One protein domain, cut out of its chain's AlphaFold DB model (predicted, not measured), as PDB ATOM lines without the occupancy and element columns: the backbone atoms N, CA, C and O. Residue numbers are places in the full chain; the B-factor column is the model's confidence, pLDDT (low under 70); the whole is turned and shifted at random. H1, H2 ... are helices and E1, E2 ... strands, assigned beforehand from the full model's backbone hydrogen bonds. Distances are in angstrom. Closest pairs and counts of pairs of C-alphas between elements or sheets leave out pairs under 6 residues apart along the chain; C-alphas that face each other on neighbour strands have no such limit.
ATOM      1  N   GLY A 153     202.505 220.891 155.164       93.06
ATOM      2  CA  GLY A 153     203.526 220.870 154.108       93.06
ATOM      3  C   GLY A 153     203.296 221.864 152.964       93.06
ATOM      4  O   GLY A 153     204.211 222.081 152.177       93.06
ATOM      5  N   TYR A 154     202.134 222.526 152.907       91.75
ATOM      6  CA  TYR A 154     201.852 223.572 151.922       91.75
ATOM      7  C   TYR A 154     201.954 224.972 152.536       91.75
ATOM      8  O   TYR A 154     201.495 225.223 153.658       91.75
ATOM      9  N   THR A 155     202.556 225.897 151.784       93.12
ATOM     10  CA  THR A 155     202.616 227.316 152.144       93.12
ATOM     11  C   THR A 155     201.226 227.940 152.057       93.12
ATOM     12  O   THR A 155     200.415 227.600 151.193       93.12
ATOM     13  N   ARG A 156     200.926 228.854 152.986       93.12
ATOM     14  CA  ARG A 156     199.623 229.527 153.007       93.12
ATOM     15  C   ARG A 156     199.573 230.533 151.869       93.12
ATOM     16  O   ARG A 156     200.412 231.428 151.803       93.12
ATOM     17  N   THR A 157     198.598 230.357 150.988       88.25
ATOM     18  CA  THR A 157     198.413 231.190 149.790       88.25
ATOM     19  C   THR A 157     197.218 232.140 149.968       88.25
ATOM     20  O   THR A 157     197.039 233.074 149.193       88.25
ATOM     21  N   GLY A 158     196.439 231.967 151.047       90.12
ATOM     22  CA  GLY A 158     195.325 232.841 151.431       90.12
ATOM     23  C   GLY A 158     193.963 232.370 150.915       90.12
ATOM     24  O   GLY A 158     192.928 232.814 151.423       90.12
ATOM     25  N   ASP A 159     193.953 231.423 149.974       93.88
ATOM     26  CA  ASP A 159     192.773 230.682 149.518       93.88
ATOM     27  C   ASP A 159     192.443 229.476 150.415       93.88
ATOM     28  O   ASP A 159     191.459 228.776 150.175       93.88
ATOM     29  N   ASP A 160     193.241 229.242 151.457       95.81
ATOM     30  CA  ASP A 160     193.094 228.151 152.408       95.81
ATOM     31  C   ASP A 160     192.498 228.596 153.756       95.81
ATOM     32  O   ASP A 160     192.515 229.774 154.125       95.81
ATOM     33  N   ILE A 161     191.949 227.636 154.502       96.00
ATOM     34  CA  ILE A 161     191.387 227.840 155.836       96.00
ATOM     35  C   ILE A 161     191.630 226.628 156.737       96.00
ATOM     36  O   ILE A 161     191.540 225.473 156.309       96.00
ATOM     37  N   LYS A 162     191.949 226.900 158.002       95.12
ATOM     38  CA  LYS A 162     192.037 225.917 159.084       95.12
ATOM     39  C   LYS A 162     190.775 225.931 159.935       95.12
ATOM     40  O   LYS A 162     190.084 226.942 160.027       95.12
ATOM     41  N   ILE A 163     190.509 224.821 160.620       94.62
ATOM     42  CA  ILE A 163     189.334 224.710 161.489       94.62
ATOM     43  C   ILE A 163     189.370 225.724 162.644       94.62
ATOM     44  O   ILE A 163     188.334 226.251 163.015       94.62
ATOM     45  N   GLU A 164     190.548 226.068 163.166       94.50
ATOM     46  CA  GLU A 164     190.719 227.059 164.237       94.50
ATOM     47  C   GLU A 164     190.331 228.473 163.794       94.50
ATOM     48  O   GLU A 164     189.808 229.249 164.587       94.50
ATOM     49  N   GLU A 165     190.560 228.794 162.520       93.69
ATOM     50  CA  GLU A 165     190.196 230.083 161.925       93.69
ATOM     51  C   GLU A 165     188.686 230.181 161.693       93.69
ATOM     52  O   GLU A 165     188.131 231.273 161.733       93.69
ATOM     53  N   VAL A 166     188.024 229.041 161.470       93.75
ATOM     54  CA  VAL A 166     186.559 228.955 161.382       93.75
ATOM     55  C   VAL A 166     185.933 229.035 162.769       93.75
ATOM     56  O   VAL A 166     184.966 229.761 162.963       93.75
ATOM     57  N   LEU A 167     186.461 228.262 163.721       92.88
ATOM     58  CA  LEU A 167     185.868 228.129 165.047       92.88
ATOM     59  C   LEU A 167     186.152 229.327 165.941       92.88
ATOM     60  O   LEU A 167     185.363 229.547 166.838       92.88
ATOM     61  N   GLN A 168     187.244 230.074 165.736       93.12
ATOM     62  CA  GLN A 168     187.577 231.269 166.525       93.12
ATOM     63  C   GLN A 168     187.363 231.047 168.034       93.12
ATOM     64  O   GLN A 168     186.561 231.726 168.673       93.12
ATOM     65  N   LYS A 169     188.060 230.043 168.584       91.81
ATOM     66  CA  LYS A 169     187.832 229.455 169.918       91.81
ATOM     67  C   LYS A 169     187.503 230.458 171.035       91.81
ATOM     68  O   LYS A 169     186.674 230.150 171.885       91.81
ATOM     69  N   ASP A 170     188.162 231.612 171.052       90.75
ATOM     70  CA  ASP A 170     188.037 232.607 172.121       90.75
ATOM     71  C   ASP A 170     186.769 233.475 172.030       90.75
ATOM     72  O   ASP A 170     186.318 233.998 173.050       90.75
ATOM     73  N   GLU A 171     186.192 233.607 170.833       90.81
ATOM     74  CA  GLU A 171     185.044 234.475 170.522       90.81
ATOM     75  C   GLU A 171     183.753 233.679 170.249       90.81
ATOM     76  O   GLU A 171     182.673 234.254 170.117       90.81
ATOM     77  N   LEU A 172     183.839 232.349 170.165       91.94
ATOM     78  CA  LEU A 172     182.722 231.487 169.788       91.94
ATOM     79  C   LEU A 172     181.726 231.277 170.937       91.94
ATOM     80  O   LEU A 172     181.992 230.546 171.890       91.94
ATOM     81  N   GLU A 173     180.527 231.842 170.810       92.62
ATOM     82  CA  GLU A 173     179.456 231.675 171.805       92.62
ATOM     83  C   GLU A 173     178.540 230.482 171.518       92.62
ATOM     84  O   GLU A 173     178.099 229.789 172.436       92.62
ATOM     85  N   MET A 174     178.225 230.235 170.246       92.44
ATOM     86  CA  MET A 174     177.303 229.180 169.835       92.44
ATOM     87  C   MET A 174     177.759 228.528 168.536       92.44
ATOM     88  O   MET A 174     178.190 229.214 167.613       92.44
ATOM     89  N   ALA A 175     177.609 227.207 168.442       93.12
ATOM     90  CA  ALA A 175     177.911 226.467 167.224       93.12
ATOM     91  C   ALA A 175     176.898 225.347 166.977       93.12
ATOM     92  O   ALA A 175     176.539 224.604 167.890       93.12
ATOM     93  N   VAL A 176     176.477 225.196 165.721       94.50
ATOM     94  CA  VAL A 176     175.726 224.028 165.245       94.50
ATOM     95  C   VAL A 176     176.646 223.241 164.324       94.50
ATOM     96  O   VAL A 176     177.061 223.753 163.287       94.50
ATOM     97  N   LEU A 177     176.985 222.010 164.700       92.56
ATOM     98  CA  LEU A 177     177.844 221.141 163.906       92.56
ATOM     99  C   LEU A 177     177.032 219.953 163.416       92.56
ATOM    100  O   LEU A 177     176.490 219.192 164.209       92.56
ATOM    101  N   SER A 178     176.986 219.791 162.099       92.06
ATOM    102  CA  SER A 178     176.388 218.636 161.440       92.06
ATOM    103  C   SER A 178     177.478 217.893 160.684       92.06
ATOM    104  O   SER A 178     178.141 218.468 159.822       92.06
ATOM    105  N   SER A 179     177.710 216.635 161.041       90.12
ATOM    106  CA  SER A 179     178.624 215.741 160.326       90.12
ATOM    107  C   SER A 179     178.199 214.296 160.549       90.12
ATOM    108  O   SER A 179     177.427 213.988 161.454       90.12
ATOM    109  N   PHE A 180     178.743 213.392 159.742       88.75
ATOM    110  CA  PHE A 180     178.530 211.959 159.917       88.75
ATOM    111  C   PHE A 180     179.356 211.375 161.075       88.75
ATOM    112  O   PHE A 180     178.887 210.485 161.775       88.75
ATOM    113  N   GLN A 181     180.582 211.863 161.276       88.38
ATOM    114  CA  GLN A 181     181.507 211.381 162.304       88.38
ATOM    115  C   GLN A 181     182.319 212.537 162.889       88.38
ATOM    116  O   GLN A 181     182.662 213.487 162.175       88.38
ATOM    117  N   TRP A 182     182.681 212.401 164.166       88.81
ATOM    118  CA  TRP A 182     183.585 213.299 164.877       88.81
ATOM    119  C   TRP A 182     184.633 212.509 165.648       88.81
ATOM    120  O   TRP A 182     184.351 211.453 166.206       88.81
ATOM    121  N   ASN A 183     185.836 213.068 165.722       92.19
ATOM    122  CA  ASN A 183     186.755 212.751 166.801       92.19
ATOM    123  C   ASN A 183     186.474 213.760 167.921       92.19
ATOM    124  O   ASN A 183     186.803 214.937 167.772       92.19
ATOM    125  N   GLU A 184     185.800 213.310 168.981       89.12
ATOM    126  CA  GLU A 184     185.340 214.170 170.078       89.12
ATOM    127  C   GLU A 184     186.512 214.872 170.763       89.12
ATOM    128  O   GLU A 184     186.527 216.098 170.824       89.12
ATOM    129  N   ASP A 185     187.541 214.129 171.173       92.19
ATOM    130  CA  ASP A 185     188.714 214.689 171.853       92.19
ATOM    131  C   ASP A 185     189.401 215.772 171.010       92.19
ATOM    132  O   ASP A 185     189.744 216.852 171.502       92.19
ATOM    133  N   TRP A 186     189.562 215.520 169.707       94.25
ATOM    134  CA  TRP A 186     190.134 216.501 168.791       94.25
ATOM    135  C   TRP A 186     189.223 217.716 168.619       94.25
ATOM    136  O   TRP A 186     189.709 218.839 168.726       94.25
ATOM    137  N   LEU A 187     187.921 217.530 168.391       92.75
ATOM    138  CA  LEU A 187     186.971 218.629 168.201       92.75
ATOM    139  C   LEU A 187     186.892 219.520 169.448       92.75
ATOM    140  O   LEU A 187     186.991 220.743 169.349       92.75
ATOM    141  N   LEU A 188     186.783 218.901 170.622       90.94
ATOM    142  CA  LEU A 188     186.738 219.576 171.914       90.94
ATOM    143  C   LEU A 188     188.053 220.298 172.232       90.94
ATOM    144  O   LEU A 188     188.036 221.340 172.881       90.94
ATOM    145  N   SER A 189     189.194 219.838 171.704       93.94
ATOM    146  CA  SER A 189     190.455 220.587 171.815       93.94
ATOM    147  C   SER A 189     190.421 221.939 171.081       93.94
ATOM    148  O   SER A 189     191.129 222.880 171.468       93.94
ATOM    149  N   LYS A 190     189.580 222.063 170.041       94.94
ATOM    150  CA  LYS A 190     189.461 223.260 169.192       94.94
ATOM    151  C   LYS A 190     188.432 224.277 169.688       94.94
ATOM    152  O   LYS A 190     188.386 225.370 169.134       94.94
ATOM    153  N   ILE A 191     187.647 223.956 170.719       94.38
ATOM    154  CA  ILE A 191     186.532 224.782 171.214       94.38
ATOM    155  C   ILE A 191     186.699 225.047 172.719       94.38
ATOM    156  O   ILE A 191     187.315 224.256 173.433       94.38
ATOM    157  N   ASP A 192     186.212 226.187 173.218       93.38
ATOM    158  CA  ASP A 192     186.120 226.461 174.657       93.38
ATOM    159  C   ASP A 192     184.737 226.051 175.178       93.38
ATOM    160  O   ASP A 192     183.780 226.820 175.166       93.38
ATOM    161  N   ILE A 193     184.638 224.815 175.663       89.81
ATOM    162  CA  ILE A 193     183.378 224.193 176.110       89.81
ATOM    163  C   ILE A 193     182.740 224.959 177.284       89.81
ATOM    164  O   ILE A 193     181.545 224.839 177.524       89.81
ATOM    165  N   ARG A 194     183.516 225.764 178.026       91.12
ATOM    166  CA  ARG A 194     182.980 226.560 179.142       91.12
ATOM    167  C   ARG A 194     182.189 227.774 178.667       91.12
ATOM    168  O   ARG A 194     181.360 228.285 179.411       91.12
ATOM    169  N   LYS A 195     182.475 228.260 177.459       92.75
ATOM    170  CA  LYS A 195     181.863 229.466 176.889       92.75
ATOM    171  C   LYS A 195     180.908 229.141 175.751       92.75
ATOM    172  O   LYS A 195     179.869 229.781 175.627       92.75
ATOM    173  N   THR A 196     181.250 228.149 174.936       94.12
ATOM    174  CA  THR A 196     180.516 227.824 173.718       94.12
ATOM    175  C   THR A 196     179.377 226.843 173.988       94.12
ATOM    176  O   THR A 196     179.601 225.723 174.447       94.12
ATOM    177  N   LYS A 197     178.150 227.208 173.606       93.69
ATOM    178  CA  LYS A 197     177.011 226.279 173.544       93.69
ATOM    179  C   LYS A 197     177.004 225.561 172.197       93.69
ATOM    180  O   LYS A 197     176.966 226.204 171.149       93.69
ATOM    181  N   MET A 198     177.009 224.232 172.209       90.94
ATOM    182  CA  MET A 198     177.096 223.432 170.987       90.94
ATOM    183  C   MET A 198     175.830 222.602 170.752       90.94
ATOM    184  O   MET A 198     175.339 221.931 171.660       90.94
ATOM    185  N   LEU A 199     175.338 222.610 169.512       91.50
ATOM    186  CA  LEU A 199     174.333 221.680 169.009       91.50
ATOM    187  C   LEU A 199     174.985 220.747 167.991       91.50
ATOM    188  O   LEU A 199     175.463 221.182 166.944       91.50
ATOM    189  N   LEU A 200     174.990 219.462 168.311       89.81
ATOM    190  CA  LEU A 200     175.649 218.425 167.539       89.81
ATOM    191  C   LEU A 200     174.579 217.575 166.842       89.81
ATOM    192  O   LEU A 200     173.796 216.891 167.499       89.81
ATOM    193  N   ILE A 201     174.533 217.647 165.511       89.88
ATOM    194  CA  ILE A 201     173.584 216.925 164.659       89.88
ATOM    195  C   ILE A 201     174.296 215.712 164.056       89.88
ATOM    196  O   ILE A 201     175.177 215.861 163.207       89.88
ATOM    197  N   VAL A 202     173.888 214.517 164.487       85.38
ATOM    198  CA  VAL A 202     174.372 213.226 163.969       85.38
ATOM    199  C   VAL A 202     173.243 212.522 163.218       85.38
ATOM    200  O   VAL A 202     172.072 212.647 163.581       85.38
ATOM    201  N   PHE A 203     173.577 211.768 162.172       73.31
ATOM    202  CA  PHE A 203     172.597 210.946 161.460       73.31
ATOM    203  C   PHE A 203     172.119 209.782 162.343       73.31
ATOM    204  O   PHE A 203     172.936 209.046 162.894       73.31
ATOM    205  N   ALA A 204     170.802 209.583 162.426       62.88
ATOM    206  CA  ALA A 204     170.182 208.403 163.018       62.88
ATOM    207  C   ALA A 204     169.374 207.669 161.944       62.88
ATOM    208  O   ALA A 204     168.650 208.288 161.166       62.88
ATOM    209  N   SER A 205     169.519 206.348 161.890       63.16
ATOM    210  CA  SER A 205     168.921 205.487 160.864       63.16
ATOM    211  C   SER A 205     167.405 205.288 160.990       63.16
ATOM    212  O   SER A 205     166.812 204.680 160.109       63.16
ATOM    213  N   ASP A 206     166.771 205.817 162.033       54.06
ATOM    214  CA  ASP A 206     165.316 205.935 162.132       54.06
ATOM    215  C   ASP A 206     164.960 207.089 163.088       54.06
ATOM    216  O   ASP A 206     165.867 207.605 163.736       54.06
ATOM    217  N   ALA A 207     163.688 207.506 163.144       53.94
ATOM    218  CA  ALA A 207     163.112 208.770 163.664       53.94
ATOM    219  C   ALA A 207     163.502 209.314 165.074       53.94
ATOM    220  O   ALA A 207     162.785 210.132 165.653       53.94
ATOM    221  N   THR A 208     164.638 208.938 165.643       50.88
ATOM    222  CA  THR A 208     165.277 209.565 166.797       50.88
ATOM    223  C   THR A 208     166.313 210.578 166.318       50.88
ATOM    224  O   THR A 208     167.458 210.217 166.061       50.88
ATOM    225  N   GLN A 209     165.953 211.861 166.208       51.88
ATOM    226  CA  GLN A 209     166.986 212.899 166.163       51.88
ATOM    227  C   GLN A 209     167.779 212.832 167.470       51.88
ATOM    228  O   GLN A 209     167.282 213.228 168.525       51.88
ATOM    229  N   VAL A 210     169.005 212.314 167.415       56.22
ATOM    230  CA  VAL A 210     169.928 212.379 168.548       56.22
ATOM    231  C   VAL A 210     170.509 213.789 168.559       56.22
ATOM    232  O   VAL A 210     171.571 214.053 168.007       56.22
ATOM    233  N   SER A 211     169.759 214.721 169.145       54.19
ATOM    234  CA  SER A 211     170.288 216.023 169.541       54.19
ATOM    235  C   SER A 211     171.132 215.811 170.791       54.19
ATOM    236  O   SER A 211     170.606 215.760 171.904       54.19
ATOM    237  N   LEU A 212     172.446 215.678 170.620       53.91
ATOM    238  CA  LEU A 212     173.379 215.807 171.735       53.91
ATOM    239  C   LEU A 212     173.508 217.297 172.055       53.91
ATOM    240  O   LEU A 212     174.310 218.026 171.473       53.91
ATOM    241  N   SER A 213     172.657 217.763 172.964       50.59
ATOM    242  CA  SER A 213     172.813 219.067 173.597       50.59
ATOM    243  C   SER A 213     173.876 218.931 174.680       50.59
ATOM    244  O   SER A 213     173.591 218.460 175.780       50.59
ATOM    245  N   VAL A 214     175.109 219.329 174.377       53.44
ATOM    246  CA  VAL A 214     176.135 219.481 175.413       53.44
ATOM    247  C   VAL A 214     175.843 220.800 176.129       53.44
ATOM    248  O   VAL A 214     176.316 221.865 175.739       53.44
ATOM    249  N   LEU A 215     174.971 220.741 177.137       43.81
ATOM    250  CA  LEU A 215     174.772 221.831 178.089       43.81
ATOM    251  C   LEU A 215     175.955 221.818 179.059       43.81
ATOM    252  O   LEU A 215     176.039 220.955 179.932       43.81
TER     253      LEU A 215
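What this domain is: This is residues 153 to 215 of the 217 residues of an uncharacterized protein of Monosporascus sp. CRB-8-3 (UniProt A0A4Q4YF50). Little of this domain is regular structure: a small three-strand sheet, E1, E2, E3, has H2 set off from it in the crossover from E1 to E2, while residues 153 to 162 stick out as an arm before H1. The printed part has 63 residues, with H1, E1, H2, E2 and E3 in chain order; under half are in named elements. The class is mixed, the sheet mixed, and the whole loose, radius of gyration of the C-alphas 14.1 A, spanning 45 by 27 by 19 A.

How they stand to each other: E1, residues 174 to 178, and E2, residues 197 to 201, are parallel at 12 degrees; N 177 and O 199, 2.8 A apart, are within hydrogen-bond range. E3, residues 211 to 214, forms an antiparallel hairpin with E2 at 155 degrees; C-alphas 200 and 212 face each other at 5.4 A, but no backbone N and O are within hydrogen-bond range across this pair. E1, H2, residues 184 to 189, and E2 make a strand-helix-strand unit, parallel neighbours with a helix between, its crossover right-handed. H1, residues 163 to 167, and H2 are apart and not on the sheet. In both, every O i to N i+4 pair is within hydrogen-bond range.

Where its parts are: H1 begins at C-alpha 163 (189.334, 224.710, 161.489). E1 measures 13.5 A and E2 13.3 A; E3 ends at C-alpha 214 (176.135, 219.481, 175.413).

The domain as a whole: The farthest C-alphas, Thr 155 and Ala 207, are 45.1 A apart. The printed part has no cut and no long link between named elements; residues 204 to 215 have pLDDT under 70.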